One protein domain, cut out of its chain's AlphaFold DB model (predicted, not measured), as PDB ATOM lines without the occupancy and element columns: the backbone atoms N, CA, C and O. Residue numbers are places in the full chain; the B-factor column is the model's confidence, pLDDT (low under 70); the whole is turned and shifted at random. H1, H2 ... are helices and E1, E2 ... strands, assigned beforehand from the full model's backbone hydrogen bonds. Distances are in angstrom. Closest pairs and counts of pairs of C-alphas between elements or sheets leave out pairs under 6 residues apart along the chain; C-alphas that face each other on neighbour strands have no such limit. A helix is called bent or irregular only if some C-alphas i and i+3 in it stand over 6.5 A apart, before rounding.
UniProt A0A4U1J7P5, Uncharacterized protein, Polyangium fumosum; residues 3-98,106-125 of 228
ATOM      1  N   LYS A   3     236.758 235.240 254.719       74.12
ATOM      2  CA  LYS A   3     237.277 233.933 255.129       74.12
ATOM      3  C   LYS A   3     237.793 234.013 256.555       74.12
ATOM      4  O   LYS A   3     238.401 235.011 256.923       74.12
ATOM      5  N   GLN A   4     237.611 232.936 257.305       74.94
ATOM      6  CA  GLN A   4     238.307 232.727 258.563       74.94
ATOM      7  C   GLN A   4     239.195 231.499 258.455       74.94
ATOM      8  O   GLN A   4     238.724 230.394 258.180       74.94
ATOM      9  N   SER A   5     240.479 231.716 258.701       81.75
ATOM     10  CA  SER A   5     241.456 230.652 258.878       81.75
ATOM     11  C   SER A   5     241.264 230.026 260.262       81.75
ATOM     12  O   SER A   5     241.167 230.744 261.256       81.75
ATOM     13  N   TYR A   6     241.208 228.702 260.341       81.38
ATOM     14  CA  TYR A   6     241.176 227.945 261.595       81.38
ATOM     15  C   TYR A   6     241.990 226.655 261.451       81.38
ATOM     16  O   TYR A   6     242.444 226.320 260.358       81.38
ATOM     17  N   ARG A   7     242.230 225.937 262.551       86.44
ATOM     18  CA  ARG A   7     242.868 224.615 262.513       86.44
ATOM     19  C   ARG A   7     241.860 223.545 262.894       86.44
ATOM     20  O   ARG A   7     241.140 223.709 263.871       86.44
ATOM     21  N   ASP A   8     241.856 222.460 262.134       79.81
ATOM     22  CA  ASP A   8     241.063 221.264 262.403       79.81
ATOM     23  C   ASP A   8     241.990 220.050 262.339       79.81
ATOM     24  O   ASP A   8     242.700 219.863 261.343       79.81
ATOM     25  N   ALA A   9     242.078 219.297 263.438       84.44
ATOM     26  CA  ALA A   9     243.076 218.241 263.641       84.44
ATOM     27  C   ALA A   9     244.515 218.687 263.281       84.44
ATOM     28  O   ALA A   9     245.260 217.995 262.585       84.44
ATOM     29  N   GLY A  10     244.890 219.908 263.681       86.88
ATOM     30  CA  GLY A  10     246.206 220.494 263.404       86.88
ATOM     31  C   GLY A  10     246.419 220.991 261.967       86.88
ATOM     32  O   GLY A  10     247.385 221.722 261.729       86.88
ATOM     33  N   LYS A  11     245.520 220.691 261.020       72.88
ATOM     34  CA  LYS A  11     245.622 221.124 259.618       72.88
ATOM     35  C   LYS A  11     244.986 222.507 259.427       72.88
ATOM     36  O   LYS A  11     243.887 222.734 259.938       72.88
ATOM     37  N   PRO A  12     245.631 223.438 258.697       83.50
ATOM     38  CA  PRO A  12     245.027 224.726 258.388       83.50
ATOM     39  C   PRO A  12     243.818 224.528 257.469       83.50
ATOM     40  O   PRO A  12     243.901 223.905 256.407       83.50
ATOM     41  N   ARG A  13     242.680 225.067 257.890       82.69
ATOM     42  CA  ARG A  13     241.422 225.117 257.153       82.69
ATOM     43  C   ARG A  13     240.995 226.568 257.000       82.69
ATOM     44  O   ARG A  13     241.351 227.429 257.799       82.69
ATOM     45  N   ASN A  14     240.211 226.832 255.966       71.19
ATOM     46  CA  ASN A  14     239.552 228.113 255.772       71.19
ATOM     47  C   ASN A  14     238.056 227.843 255.695       71.19
ATOM     48  O   ASN A  14     237.642 227.081 254.823       71.19
ATOM     49  N   ARG A  15     237.261 228.475 256.557       68.81
ATOM     50  CA  ARG A  15     235.802 228.524 256.389       68.81
ATOM     51  C   ARG A  15     235.408 229.845 255.755       68.81
ATOM     52  O   ARG A  15     236.035 230.879 256.019       68.81
ATOM     53  N   THR A  16     234.408 229.816 254.884       59.34
ATOM     54  CA  THR A  16     233.880 231.050 254.300       59.34
ATOM     55  C   THR A  16     232.827 231.579 255.255       59.34
ATOM     56  O   THR A  16     231.835 230.914 255.495       59.34
ATOM     57  N   LEU A  17     233.061 232.760 255.823       55.91
ATOM     58  CA  LEU A  17     232.124 233.350 256.781       55.91
ATOM     59  C   LEU A  17     231.024 234.168 256.119       55.91
ATOM     60  O   LEU A  17     230.011 234.429 256.753       55.91
ATOM     61  N   TRP A  18     231.298 234.683 254.917       52.81
ATOM     62  CA  TRP A  18     230.340 235.457 254.144       52.81
ATOM     63  C   TRP A  18     230.839 235.688 252.709       52.81
ATOM     64  O   TRP A  18     232.018 235.985 252.459       52.81
ATOM     65  N   ARG A  19     229.926 235.637 251.739       61.59
ATOM     66  CA  ARG A  19     230.121 236.167 250.383       61.59
ATOM     67  C   ARG A  19     228.816 236.798 249.884       61.59
ATOM     68  O   ARG A  19     227.754 236.285 250.210       61.59
ATOM     69  N   PRO A  20     228.890 237.838 249.034       53.97
ATOM     70  CA  PRO A  20     227.735 238.271 248.251       53.97
ATOM     71  C   PRO A  20     227.228 237.107 247.388       53.97
ATOM     72  O   PRO A  20     228.062 236.376 246.843       53.97
ATOM     73  N   SER A  21     225.906 236.970 247.231       52.44
ATOM     74  CA  SER A  21     225.244 235.907 246.447       52.44
ATOM     75  C   SER A  21     225.871 235.720 245.063       52.44
ATOM     76  O   SER A  21     226.261 234.613 244.701       52.44
ATOM     77  N   ARG A  22     226.140 236.832 244.370       51.62
ATOM     78  CA  ARG A  22     226.769 236.877 243.035       51.62
ATOM     79  C   ARG A  22     228.214 236.363 242.962       51.62
ATOM     80  O   ARG A  22     228.774 236.246 241.880       51.62
ATOM     81  N   GLY A  23     228.858 236.089 244.097       56.38
ATOM     82  CA  GLY A  23     230.222 235.558 244.163       56.38
ATOM     83  C   GLY A  23     230.327 234.185 244.819       56.38
ATOM     84  O   GLY A  23     231.449 233.737 245.079       56.38
ATOM     85  N   ILE A  24     229.210 233.545 245.168       57.47
ATOM     86  CA  ILE A  24     229.207 232.264 245.870       57.47
ATOM     87  C   ILE A  24     229.765 231.174 244.939       57.47
ATOM     88  O   ILE A  24     229.231 230.905 243.871       57.47
ATOM     89  N   ARG A  25     230.871 230.541 245.349       59.06
ATOM     90  CA  ARG A  25     231.380 229.327 244.694       59.06
ATOM     91  C   ARG A  25     230.664 228.114 245.277       59.06
ATOM     92  O   ARG A  25     230.302 228.139 246.451       59.06
ATOM     93  N   THR A  26     230.556 227.032 244.509       57.81
ATOM     94  CA  THR A  26     229.967 225.750 244.948       57.81
ATOM     95  C   THR A  26     230.518 225.268 246.298       57.81
ATOM     96  O   THR A  26     229.757 224.842 247.161       57.81
ATOM     97  N   CYS A  27     231.818 225.455 246.554       55.69
ATOM     98  CA  CYS A  27     232.454 225.109 247.831       55.69
ATOM     99  C   CYS A  27     231.952 225.907 249.052       55.69
ATOM    100  O   CYS A  27     232.126 225.457 250.176       55.69
ATOM    101  N   CYS A  28     231.379 227.099 248.857       54.28
ATOM    102  CA  CYS A  28     230.846 227.940 249.934       54.28
ATOM    103  C   CYS A  28     229.403 227.565 250.293       54.28
ATOM    104  O   CYS A  28     228.986 227.768 251.423       54.28
ATOM    105  N   ILE A  29     228.651 227.006 249.345       59.47
ATOM    106  CA  ILE A  29     227.273 226.544 249.567       59.47
ATOM    107  C   ILE A  29     227.268 225.230 250.354       59.47
ATOM    108  O   ILE A  29     226.387 224.981 251.176       59.47
ATOM    109  N   ALA A  30     228.303 224.420 250.132       56.47
ATOM    110  CA  ALA A  30     228.581 223.217 250.898       56.47
ATOM    111  C   ALA A  30     229.154 223.499 252.302       56.47
ATOM    112  O   ALA A  30     229.325 222.556 253.074       56.47
ATOM    113  N   ASP A  31     229.461 224.759 252.650       64.00
ATOM    114  CA  ASP A  31     229.975 225.095 253.979       64.00
ATOM    115  C   ASP A  31     228.858 224.886 255.012       64.00
ATOM    116  O   ASP A  31     227.863 225.617 255.079       64.00
ATOM    117  N   VAL A  32     229.002 223.830 255.815       63.97
ATOM    118  CA  VAL A  32     228.032 223.475 256.855       63.97
ATOM    119  C   VAL A  32     227.943 224.557 257.937       63.97
ATOM    120  O   VAL A  32     226.974 224.582 258.694       63.97
ATOM    121  N   HIS A  33     228.931 225.455 258.001       65.06
ATOM    122  CA  HIS A  33     229.064 226.452 259.052       65.06
ATOM    123  C   HIS A  33     228.380 227.792 258.747       65.06
ATOM    124  O   HIS A  33     228.255 228.596 259.671       65.06
ATOM    125  N   ASP A  34     227.912 228.030 257.516       74.62
ATOM    126  CA  ASP A  34     227.141 229.232 257.162       74.62
ATOM    127  C   ASP A  34     225.765 228.862 256.567       74.62
ATOM    128  O   ASP A  34     225.565 228.877 255.346       74.62
ATOM    129  N   PRO A  35     224.788 228.503 257.421       77.00
ATOM    130  CA  PRO A  35     223.434 228.183 256.967       77.00
ATOM    131  C   PRO A  35     222.743 229.359 256.257       77.00
ATOM    132  O   PRO A  35     221.885 229.145 255.402       77.00
ATOM    133  N   ILE A  36     223.131 230.602 256.559       85.19
ATOM    134  CA  ILE A  36     222.497 231.813 256.019       85.19
ATOM    135  C   ILE A  36     222.926 232.043 254.575       85.19
ATOM    136  O   ILE A  36     222.083 232.386 253.746       85.19
ATOM    137  N   ALA A  37     224.199 231.808 254.240       82.75
ATOM    138  CA  ALA A  37     224.670 231.890 252.858       82.75
ATOM    139  C   ALA A  37     223.925 230.915 251.934       82.75
ATOM    140  O   ALA A  37     223.617 231.253 250.792       82.75
ATOM    141  N   ARG A  38     223.596 229.722 252.438       87.12
ATOM    142  CA  ARG A  38     222.847 228.709 251.688       87.12
ATOM    143  C   ARG A  38     221.400 229.113 251.453       87.12
ATOM    144  O   ARG A  38     220.932 229.004 250.325       87.12
ATOM    145  N   VAL A  39     220.714 229.614 252.483       90.56
ATOM    146  CA  VAL A  39     219.353 230.153 252.328       90.56
ATOM    147  C   VAL A  39     219.371 231.319 251.346       90.56
ATOM    148  O   VAL A  39     218.584 231.333 250.411       90.56
ATOM    149  N   ALA A  40     220.310 232.259 251.497       88.31
ATOM    150  CA  ALA A  40     220.433 233.407 250.603       88.31
ATOM    151  C   ALA A  40     220.656 232.992 249.140       88.31
ATOM    152  O   ALA A  40     220.119 233.628 248.241       88.31
ATOM    153  N   TRP A  41     221.432 231.931 248.904       91.25
ATOM    154  CA  TRP A  41     221.621 231.374 247.569       91.25
ATOM    155  C   TRP A  41     220.318 230.791 247.009       91.25
ATOM    156  O   TRP A  41     219.931 231.141 245.902       91.25
ATOM    157  N   TRP A  42     219.600 229.976 247.789       93.06
ATOM    158  CA  TRP A  42     218.312 229.411 247.366       93.06
ATOM    159  C   TRP A  42     217.233 230.473 247.129       93.06
ATOM    160  O   TRP A  42     216.450 230.331 246.199       93.06
ATOM    161  N   GLN A  43     217.222 231.552 247.916       91.75
ATOM    162  CA  GLN A  43     216.316 232.691 247.721       91.75
ATOM    163  C   GLN A  43     216.641 233.495 246.450       91.75
ATOM    164  O   GLN A  43     215.759 234.138 245.893       91.75
ATOM    165  N   ALA A  44     217.895 233.465 245.986       91.69
ATOM    166  CA  ALA A  44     218.306 234.091 244.728       91.69
ATOM    167  C   ALA A  44     218.148 233.159 243.516       91.69
ATOM    168  O   ALA A  44     217.999 233.644 242.401       91.69
ATOM    169  N   PHE A  45     218.149 231.839 243.729       92.81
ATOM    170  CA  PHE A  45     218.141 230.845 242.657       92.81
ATOM    171  C   PHE A  45     216.957 231.001 241.698       92.81
ATOM    172  O   PHE A  45     217.161 231.024 240.491       92.81
ATOM    173  N   GLU A  46     215.735 231.114 242.218       92.69
ATOM    174  CA  GLU A  46     214.537 231.229 241.381       92.69
ATOM    175  C   GLU A  46     214.479 232.564 240.613       92.69
ATOM    176  O   GLU A  46     214.312 232.521 239.395       92.69
ATOM    177  N   PRO A  47     214.711 233.736 241.241       94.25
ATOM    178  CA  PRO A  47     214.855 234.993 240.505       94.25
ATOM    179  C   PRO A  47     215.934 234.954 239.415       94.25
ATOM    180  O   PRO A  47     215.657 235.344 238.283       94.25
ATOM    181  N   ASP A  48     217.132 234.450 239.729       92.56
ATOM    182  CA  ASP A  48     218.246 234.361 238.774       92.56
ATOM    183  C   ASP A  48     217.903 233.397 237.619       92.56
ATOM    184  O   ASP A  48     218.229 233.653 236.459       92.56
ATOM    185  N   PHE A  49     217.208 232.292 237.910       93.94
ATOM    186  CA  PHE A  49     216.723 231.353 236.899       93.94
ATOM    187  C   PHE A  49     215.710 232.010 235.954       93.94
ATOM    188  O   PHE A  49     215.830 231.879 234.736       93.94
ATOM    189  N   LEU A  50     214.739 232.748 236.499       94.75
ATOM    190  CA  LEU A  50     213.740 233.466 235.706       94.75
ATOM    191  C   LEU A  50     214.366 234.590 234.868       94.75
ATOM    192  O   LEU A  50     213.942 234.805 233.733       94.75
ATOM    193  N   GLU A  51     215.399 235.265 235.383       95.06
ATOM    194  CA  GLU A  51     216.185 236.235 234.613       95.06
ATOM    195  C   GLU A  51     216.838 235.565 233.396       95.06
ATOM    196  O   GLU A  51     216.692 236.054 232.277       95.06
ATOM    197  N   VAL A  52     217.477 234.403 233.580       94.31
ATOM    198  CA  VAL A  52     218.068 233.629 232.473       94.31
ATOM    199  C   VAL A  52     217.007 233.197 231.464       94.31
ATOM    200  O   VAL A  52     217.227 233.348 230.264       94.31
ATOM    201  N   VAL A  53     215.853 232.701 231.920       96.25
ATOM    202  CA  VAL A  53     214.725 232.341 231.043       96.25
ATOM    203  C   VAL A  53     214.292 233.535 230.188       96.25
ATOM    204  O   VAL A  53     214.065 233.365 228.991       96.25
ATOM    205  N   GLY A  54     214.219 234.735 230.769       96.06
ATOM    206  CA  GLY A  54     213.815 235.958 230.069       96.06
ATOM    207  C   GLY A  54     214.801 236.448 229.001       96.06
ATOM    208  O   GLY A  54     214.419 237.242 228.145       96.06
ATOM    209  N   LEU A  55     216.051 235.975 229.027       96.88
ATOM    210  CA  LEU A  55     217.070 236.283 228.015       96.88
ATOM    211  C   LEU A  55     217.048 235.319 226.817       96.88
ATOM    212  O   LEU A  55     217.735 235.563 225.825       96.88
ATOM    213  N   LEU A  56     216.304 234.217 226.910       96.31
ATOM    214  CA  LEU A  56     216.193 233.213 225.855       96.31
ATOM    215  C   LEU A  56     215.031 233.535 224.909       96.31
ATOM    216  O   LEU A  56     214.090 234.243 225.262       96.31
ATOM    217  N   ASP A  57     215.063 232.971 223.699       97.75
ATOM    218  CA  ASP A  57     213.875 232.974 222.846       97.75
ATOM    219  C   ASP A  57     212.717 232.203 223.507       97.75
ATOM    220  O   ASP A  57     212.933 231.321 224.341       97.75
ATOM    221  N   ASN A  58     211.476 232.505 223.108       96.62
ATOM    222  CA  ASN A  58     210.280 231.928 223.731       96.62
ATOM    223  C   ASN A  58     210.289 230.391 223.772       96.62
ATOM    224  O   ASN A  58     209.845 229.799 224.755       96.62
ATOM    225  N   ALA A  59     210.785 229.725 222.724       97.56
ATOM    226  CA  ALA A  59     210.782 228.267 222.669       97.56
ATOM    227  C   ALA A  59     211.828 227.670 223.622       97.56
ATOM    228  O   ALA A  59     211.553 226.682 224.304       97.56
ATOM    229  N   ALA A  60     213.023 228.258 223.683       96.88
ATOM    230  CA  ALA A  60     214.077 227.863 224.611       96.88
ATOM    231  C   ALA A  60     213.713 228.172 226.071       96.88
ATOM    232  O   ALA A  60     213.872 227.296 226.924       96.88
ATOM    233  N   GLY A  61     213.161 229.356 226.344       97.62
ATOM    234  CA  GLY A  61     212.682 229.748 227.668       97.62
ATOM    235  C   GLY A  61     211.588 228.813 228.185       97.62
ATOM    236  O   GLY A  61     211.689 228.313 229.305       97.62
ATOM    237  N   GLN A  62     210.598 228.477 227.349       97.81
ATOM    238  CA  GLN A  62     209.530 227.549 227.735       97.81
ATOM    239  C   GLN A  62     210.050 226.134 228.011       97.81
ATOM    240  O   GLN A  62     209.606 225.497 228.965       97.81
ATOM    241  N   ARG A  63     211.006 225.634 227.210       97.31
ATOM    242  CA  ARG A  63     211.657 224.346 227.496       97.31
ATOM    243  C   ARG A  63     212.337 224.370 228.860       97.31
ATOM    244  O   ARG A  63     212.160 223.435 229.628       97.31
ATOM    245  N   LEU A  64     213.070 225.436 229.175       96.88
ATOM    246  CA  LEU A  64     213.772 225.539 230.451       96.88
ATOM    247  C   LEU A  64     212.799 225.622 231.638       96.88
ATOM    248  O   LEU A  64     213.010 224.938 232.634       96.88
ATOM    249  N   LEU A  65     211.703 226.382 231.511       97.50
ATOM    250  CA  LEU A  65     210.637 226.448 232.520       97.50
ATOM    251  C   LEU A  65     210.000 225.080 232.790       97.50
ATOM    252  O   LEU A  65     209.778 224.733 233.947       97.50
ATOM    253  N   ASN A  66     209.743 224.290 231.745       97.81
ATOM    254  CA  ASN A  66     209.180 222.944 231.895       97.81
ATOM    255  C   ASN A  66     210.122 222.001 232.667       97.81
ATOM    256  O   ASN A  66     209.652 221.091 233.345       97.81
ATOM    257  N   GLU A  67     211.433 222.242 232.599       97.75
ATOM    258  CA  GLU A  67     212.464 221.471 233.304       97.75
ATOM    259  C   GLU A  67     212.823 222.051 234.686       97.75
ATOM    260  O   GLU A  67     213.700 221.515 235.363       97.75
ATOM    261  N   TYR A  68     212.170 223.132 235.141       96.38
ATOM    262  CA  TYR A  68     212.554 223.848 236.365       96.38
ATOM    263  C   TYR A  68     212.640 222.937 237.596       96.38
ATOM    264  O   TYR A  68     213.658 222.933 238.288       96.38
ATOM    265  N   GLU A  69     211.610 222.128 237.855       96.62
ATOM    266  CA  GLU A  69     211.590 221.238 239.023       96.62
ATOM    267  C   GLU A  69     212.666 220.147 238.941       96.62
ATOM    268  O   GLU A  69     213.283 219.809 239.953       96.62
ATOM    269  N   TRP A  70     212.961 219.640 237.737       97.31
ATOM    270  CA  TRP A  70     214.060 218.697 237.534       97.31
ATOM    271  C   TRP A  70     215.415 219.362 237.807       97.31
ATOM    272  O   TRP A  70     216.201 218.844 238.603       97.31
ATOM    273  N   ILE A  71     215.665 220.548 237.242       95.69
ATOM    274  CA  ILE A  71     216.898 221.322 237.472       95.69
ATOM    275  C   ILE A  71     217.066 221.619 238.963       95.69
ATOM    276  O   ILE A  71     218.137 221.396 239.532       95.69
ATOM    277  N   ARG A  72     216.000 222.081 239.622       94.25
ATOM    278  CA  ARG A  72     215.976 222.353 241.061       94.25
ATOM    279  C   ARG A  72     216.317 221.103 241.874       94.25
ATOM    280  O   ARG A  72     217.090 221.193 242.831       94.25
ATOM    281  N   ALA A  73     215.781 219.942 241.496       92.56
ATOM    282  CA  ALA A  73     216.081 218.668 242.141       92.56
ATOM    283  C   ALA A  73     217.541 218.227 241.923       92.56
ATOM    284  O   ALA A  73     218.181 217.779 242.874       92.56
ATOM    285  N   GLU A  74     218.103 218.392 240.721       94.81
ATOM    286  CA  GLU A  74     219.519 218.098 240.447       94.81
ATOM    287  C   GLU A  74     220.457 219.008 241.246       94.81
ATOM    288  O   GLU A  74     221.400 218.539 241.887       94.81
ATOM    289  N   VAL A  75     220.155 220.306 241.294       90.06
ATOM    290  CA  VAL A  75     220.866 221.278 242.132       90.06
ATOM    291  C   VAL A  75     220.813 220.859 243.603       90.06
ATOM    292  O   VAL A  75     221.841 220.895 244.283       90.06
ATOM    293  N   ALA A  76     219.653 220.402 244.086       90.12
ATOM    294  CA  ALA A  76     219.465 219.977 245.472       90.12
ATOM    295  C   ALA A  76     220.345 218.781 245.888       90.12
ATOM    296  O   ALA A  76     220.625 218.608 247.078       90.12
ATOM    297  N   LYS A  77     220.824 217.972 244.929       86.19
ATOM    298  CA  LYS A  77     221.774 216.874 245.192       86.19
ATOM    299  C   LYS A  77     223.171 217.380 245.552       86.19
ATOM    300  O   LYS A  77     223.895 216.706 246.282       86.19
ATOM    301  N   VAL A  78     223.556 218.551 245.044       86.44
ATOM    302  CA  VAL A  78     224.872 219.171 245.284       86.44
ATOM    303  C   VAL A  78     224.792 220.195 246.412       86.44
ATOM    304  O   VAL A  78     225.684 220.303 247.253       86.44
ATOM    305  N   ILE A  79     223.701 220.953 246.430       85.31
ATOM    306  CA  ILE A  79     223.435 222.037 247.358       85.31
ATOM    307  C   ILE A  79     222.239 221.616 248.202       85.31
ATOM    308  O   ILE A  79     221.108 221.637 247.738       85.31
ATOM    309  N   ARG A  80     222.465 221.245 249.466       87.25
ATOM    310  CA  ARG A  80     221.359 220.839 250.345       87.25
ATOM    311  C   ARG A  80     220.298 221.945 250.403       87.25
ATOM    312  O   ARG A  80     220.644 223.108 250.627       87.25
ATOM    313  N   GLN A  81     219.027 221.581 250.257       89.88
ATOM    314  CA  GLN A  81     217.930 222.516 250.504       89.88
ATOM    315  C   GLN A  81     217.987 223.050 251.944       89.88
ATOM    316  O   GLN A  81     218.420 222.319 252.850       89.88
ATOM    317  N   PRO A  82     217.604 224.313 252.177       91.06
ATOM    318  CA  PRO A  82     217.547 224.846 253.520       91.06
ATOM    319  C   PRO A  82     216.446 224.133 254.302       91.06
ATOM    320  O   PRO A  82     215.361 223.863 253.798       91.06
ATOM    321  N   SER A  83     216.735 223.807 255.552       86.19
ATOM    322  CA  SER A  83     215.702 223.418 256.504       86.19
ATOM    323  C   SER A  83     214.884 224.637 256.933       86.19
ATOM    324  O   SER A  83     215.387 225.760 256.936       86.19
ATOM    325  N   LEU A  84     213.661 224.409 257.417       80.94
ATOM    326  CA  LEU A  84     212.810 225.471 257.975       80.94
ATOM    327  C   LEU A  84     213.510 226.282 259.080       80.94
ATOM    328  O   LEU A  84     213.294 227.484 259.203       80.94
ATOM    329  N   ALA A  85     214.376 225.647 259.876       79.62
ATOM    330  CA  ALA A  85     215.149 226.334 260.910       79.62
ATOM    331  C   ALA A  85     216.188 227.303 260.315       79.62
ATOM    332  O   ALA A  85     216.389 228.395 260.845       79.62
ATOM    333  N   GLU A  86     216.837 226.920 259.212       85.62
ATOM    334  CA  GLU A  86     217.783 227.785 258.501       85.62
ATOM    335  C   GLU A  86     217.053 228.965 257.847       85.62
ATOM    336  O   GLU A  86     217.524 230.098 257.943       85.62
ATOM    337  N   GLU A  87     215.880 228.730 257.253       89.69
ATOM    338  CA  GLU A  87     215.042 229.796 256.688       89.69
ATOM    339  C   GLU A  87     214.557 230.775 257.759       89.69
ATOM    340  O   GLU A  87     214.686 231.988 257.588       89.69
ATOM    341  N   ALA A  88     214.065 230.270 258.894       84.75
ATOM    342  CA  ALA A  88     213.656 231.105 260.020       84.75
ATOM    343  C   ALA A  88     214.820 231.964 260.539       84.75
ATOM    344  O   ALA A  88     214.651 233.162 260.778       84.75
ATOM    345  N   LEU A  89     216.015 231.374 260.660       84.81
ATOM    346  CA  LEU A  89     217.223 232.097 261.045       84.81
ATOM    347  C   LEU A  89     217.557 233.208 260.041       84.81
ATOM    348  O   LEU A  89     217.834 234.334 260.451       84.81
ATOM    349  N   TRP A  90     217.517 232.911 258.741       91.38
ATOM    350  CA  TRP A  90     217.782 233.895 257.691       91.38
ATOM    351  C   TRP A  90     216.798 235.066 257.751       91.38
ATOM    352  O   TRP A  90     217.233 236.216 257.746       91.38
ATOM    353  N   TRP A  91     215.496 234.797 257.889       91.31
ATOM    354  CA  TRP A  91     214.484 235.847 258.029       91.31
ATOM    355  C   TRP A  91     214.728 236.716 259.262       91.31
ATOM    356  O   TRP A  91     214.710 237.941 259.153       91.31
ATOM    357  N   CYS A  92     215.052 236.107 260.407       89.69
ATOM    358  CA  CYS A  92     215.444 236.850 261.602       89.69
ATOM    359  C   CYS A  92     216.657 237.754 261.336       89.69
ATOM    360  O   CYS A  92     216.613 238.928 261.691       89.69
ATOM    361  N   VAL A  93     217.699 237.264 260.653       89.81
ATOM    362  CA  VAL A  93     218.858 238.091 260.266       89.81
ATOM    363  C   VAL A  93     218.456 239.251 259.356       89.81
ATOM    364  O   VAL A  93     218.963 240.361 259.524       89.81
ATOM    365  N   GLN A  94     217.545 239.034 258.402       91.75
ATOM    366  CA  GLN A  94     217.085 240.097 257.504       91.75
ATOM    367  C   GLN A  94     216.277 241.181 258.223       91.75
ATOM    368  O   GLN A  94     216.342 242.337 257.803       91.75
ATOM    369  N   SER A  95     215.557 240.823 259.291       91.06
ATOM    370  CA  SER A  95     214.756 241.752 260.099       91.06
ATOM    371  C   SER A  95     215.561 242.547 261.131       91.06
ATOM    372  O   SER A  95     215.037 243.512 261.683       91.06
ATOM    373  N   LEU A  96     216.801 242.155 261.432       89.94
ATOM    374  CA  LEU A  96     217.625 242.855 262.418       89.94
ATOM    375  C   LEU A  96     218.200 244.172 261.861       89.94
ATOM    376  O   LEU A  96     218.531 244.244 260.672       89.94
ATOM    377  N   PRO A  97     218.397 245.202 262.711       91.94
ATOM    378  CA  PRO A  97     219.061 246.440 262.319       91.94
ATOM    379  C   PRO A  97     220.452 246.185 261.738       91.94
ATOM    380  O   PRO A  97     221.314 245.544 262.344       91.94
ATOM    381  N   LYS A  98     220.668 246.722 260.540       89.50
ATOM    382  CA  LYS A  98     221.865 246.512 259.722       89.50
ATOM    383  C   LYS A  98     222.899 247.626 259.910       89.50
ATOM    384  O   LYS A  98     223.822 247.732 259.111       89.50
ATOM    385  N   LEU A 106     232.856 244.381 259.186       86.12
ATOM    386  CA  LEU A 106     231.764 243.649 258.519       86.12
ATOM    387  C   LEU A 106     231.625 242.199 259.024       86.12
ATOM    388  O   LEU A 106     230.518 241.666 259.079       86.12
ATOM    389  N   GLN A 107     232.737 241.575 259.422       80.31
ATOM    390  CA  GLN A 107     232.756 240.232 260.000       80.31
ATOM    391  C   GLN A 107     232.088 240.186 261.370       80.31
ATOM    392  O   GLN A 107     231.242 239.326 261.610       80.31
ATOM    393  N   GLN A 108     232.479 241.099 262.260       86.88
ATOM    394  CA  GLN A 108     231.909 241.189 263.601       86.88
ATOM    395  C   GLN A 108     230.417 241.499 263.521       86.88
ATOM    396  O   GLN A 108     229.628 240.837 264.192       86.88
ATOM    397  N   ARG A 109     230.024 242.393 262.607       90.69
ATOM    398  CA  ARG A 109     228.619 242.690 262.343       90.69
ATOM    399  C   ARG A 109     227.846 241.458 261.890       90.69
ATOM    400  O   ARG A 109     226.784 241.188 262.437       90.69
ATOM    401  N   HIS A 110     228.350 240.711 260.907       83.56
ATOM    402  CA  HIS A 110     227.665 239.507 260.438       83.56
ATOM    403  C   HIS A 110     227.510 238.488 261.570       83.56
ATOM    404  O   HIS A 110     226.391 238.075 261.850       83.56
ATOM    405  N   ALA A 111     228.601 238.154 262.268       83.75
ATOM    406  CA  ALA A 111     228.577 237.211 263.386       83.75
ATOM    407  C   ALA A 111     227.567 237.629 264.464       83.75
ATOM    408  O   ALA A 111     226.736 236.825 264.878       83.75
ATOM    409  N   ARG A 112     227.564 238.914 264.835       93.06
ATOM    410  CA  ARG A 112     226.597 239.472 265.776       93.06
ATOM    411  C   ARG A 112     225.156 239.296 265.304       93.06
ATOM    412  O   ARG A 112     224.326 238.871 266.100       93.06
ATOM    413  N   LEU A 113     224.854 239.615 264.044       89.69
ATOM    414  CA  LEU A 113     223.503 239.467 263.493       89.69
ATOM    415  C   LEU A 113     223.054 238.002 263.496       89.69
ATOM    416  O   LEU A 113     221.912 237.724 263.848       89.69
ATOM    417  N   VAL A 114     223.944 237.064 263.157       85.00
ATOM    418  CA  VAL A 114     223.647 235.624 263.233       85.00
ATOM    419  C   VAL A 114     223.351 235.199 264.673       85.00
ATOM    420  O   VAL A 114     222.363 234.504 264.909       85.00
ATOM    421  N   ASP A 115     224.163 235.634 265.637       84.88
ATOM    422  CA  ASP A 115     223.992 235.284 267.052       84.88
ATOM    423  C   ASP A 115     222.741 235.930 267.673       84.88
ATOM    424  O   ASP A 115     222.055 235.314 268.489       84.88
ATOM    425  N   GLU A 116     222.424 237.175 267.311       91.81
ATOM    426  CA  GLU A 116     221.180 237.855 267.703       91.81
ATOM    427  C   GLU A 116     219.957 237.156 267.086       91.81
ATOM    428  O   GLU A 116     218.977 236.900 267.786       91.81
ATOM    429  N   ALA A 117     220.026 236.765 265.811       89.06
ATOM    430  CA  ALA A 117     218.948 236.043 265.143       89.06
ATOM    431  C   ALA A 117     218.739 234.647 265.738       89.06
ATOM    432  O   ALA A 117     217.598 234.256 265.969       89.06
ATOM    433  N   ARG A 118     219.819 233.918 266.049       83.25
ATOM    434  CA  ARG A 118     219.737 232.610 266.712       83.25
ATOM    435  C   ARG A 118     219.063 232.730 268.073       83.25
ATOM    436  O   ARG A 118     218.120 231.991 268.328       83.25
ATOM    437  N   ARG A 119     219.478 233.704 268.893       86.25
ATOM    438  CA  ARG A 119     218.825 233.994 270.180       86.25
ATOM    439  C   ARG A 119     217.348 234.327 270.003       86.25
ATOM    440  O   ARG A 119     216.521 233.778 270.714       86.25
ATOM    441  N   SER A 120     217.002 235.142 269.007       88.38
ATOM    442  CA  SER A 120     215.605 235.478 268.716       88.38
ATOM    443  C   SER A 120     214.769 234.258 268.305       88.38
ATOM    444  O   SER A 120     213.643 234.102 268.778       88.38
ATOM    445  N   VAL A 121     215.306 233.374 267.455       83.00
ATOM    446  CA  VAL A 121     214.644 232.116 267.068       83.00
ATOM    447  C   VAL A 121     214.475 231.205 268.281       83.00
ATOM    448  O   VAL A 121     213.377 230.706 268.513       83.00
ATOM    449  N   GLU A 122     215.527 231.020 269.079       83.50
ATOM    450  CA  GLU A 122     215.474 230.221 270.306       83.50
ATOM    451  C   GLU A 122     214.452 230.778 271.296       83.50
ATOM    452  O   GLU A 122     213.646 230.013 271.809       83.50
ATOM    453  N   ASP A 123     214.419 232.091 271.528       87.62
ATOM    454  CA  ASP A 123     213.452 232.726 272.428       87.62
ATOM    455  C   ASP A 123     212.007 232.549 271.930       87.62
ATOM    456  O   ASP A 123     211.111 232.274 272.728       87.62
ATOM    457  N   ARG A 124     211.769 232.637 270.612       84.44
ATOM    458  CA  ARG A 124     210.441 232.403 270.007       84.44
ATOM    459  C   ARG A 124     210.012 230.937 270.069       84.44
ATOM    460  O   ARG A 124     208.827 230.661 270.259       84.44
ATOM    461  N   LEU A 125     210.947 230.003 269.892       80.44
ATOM    462  CA  LEU A 125     210.671 228.562 269.896       80.44
ATOM    463  C   LEU A 125     210.690 227.951 271.301       80.44
ATOM    464  O   LEU A 125     210.069 226.906 271.508       80.44
TER     465      LEU A 125
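This is residues 3 to 98 and 106 to 125 of the 228 residues of an uncharacterized protein of Polyangium fumosum (UniProt A0A4U1J7P5). An open loop of helices runs out along bent H2, folds back through H3 beside H2b and returns through H4; at its other end H5 packs on H2a and crosses H6. The hairpin E1-E2 is also at that end, its residues 7 to 12 sticking out. The printed part has 116 residues, with E1, E2 and then H1 to H6 in order; the sheet E1 - E2 is antiparallel and the class is mostly helix. It is loose, with a radius of gyration of the C-alphas of 16.9 A and spans of 50 by 38 by 24 A.

E1, residues 3 to 8, begins at C-alpha 3 (237.277, 233.933, 255.129); E2 is residues 11 to 18, 21.7 A long. H1 is residues 26 to 29. H2, residues 35 to 54, was assigned as one helix by its hydrogen bonds but is bent: C-alphas 43 and 46 are 6.7 A apart, and arms H2a, 35 to 43, and H2b, 46 to 54, stand at 30 degrees. H3 is residues 58 to 66, H4 68 to 78 and H5 84 to 95, 16.5 A. H6, residues 106 to 125, is 28.3 A long and ends at C-alpha 125 (210.671, 228.562, 269.896).

H2a touches H1, closest C-alphas Ile 29 and Arg 38, 5.4 A. H2a touches residues 86 to 90 of H5, about perpendicular at 86 degrees, closest C-alphas Ile 36 and Trp 90, 5.4 A. H5 and H6 touch at a steep tilt of 59 degrees, opposite ways, closest C-alphas Cys 92 and Ala 117, 5.0 A. H2b and H3 form a helical hairpin, touching at Val 53 and Gly 61, closest C-alphas 4.7 A. H4 is near H2b. In hairpin E1-E2, N 6 and O 13 are 2.8 A apart. Every O i to N i+4 pair is within hydrogen-bond range in H2a, H2b, H3, H5 and H6, and 6 of 7 in H4; H1 is too short for one.

The farthest C-alphas, Gly 10 and Asn 58, are 54.7 A apart. Residues 99 to 105 are cut out; C-alphas 98 and 106 are 10.4 A apart. Of the links printed whole, none is long. Mean pLDDT of the printed part is 83.9; residues 15 to 33 are under 70.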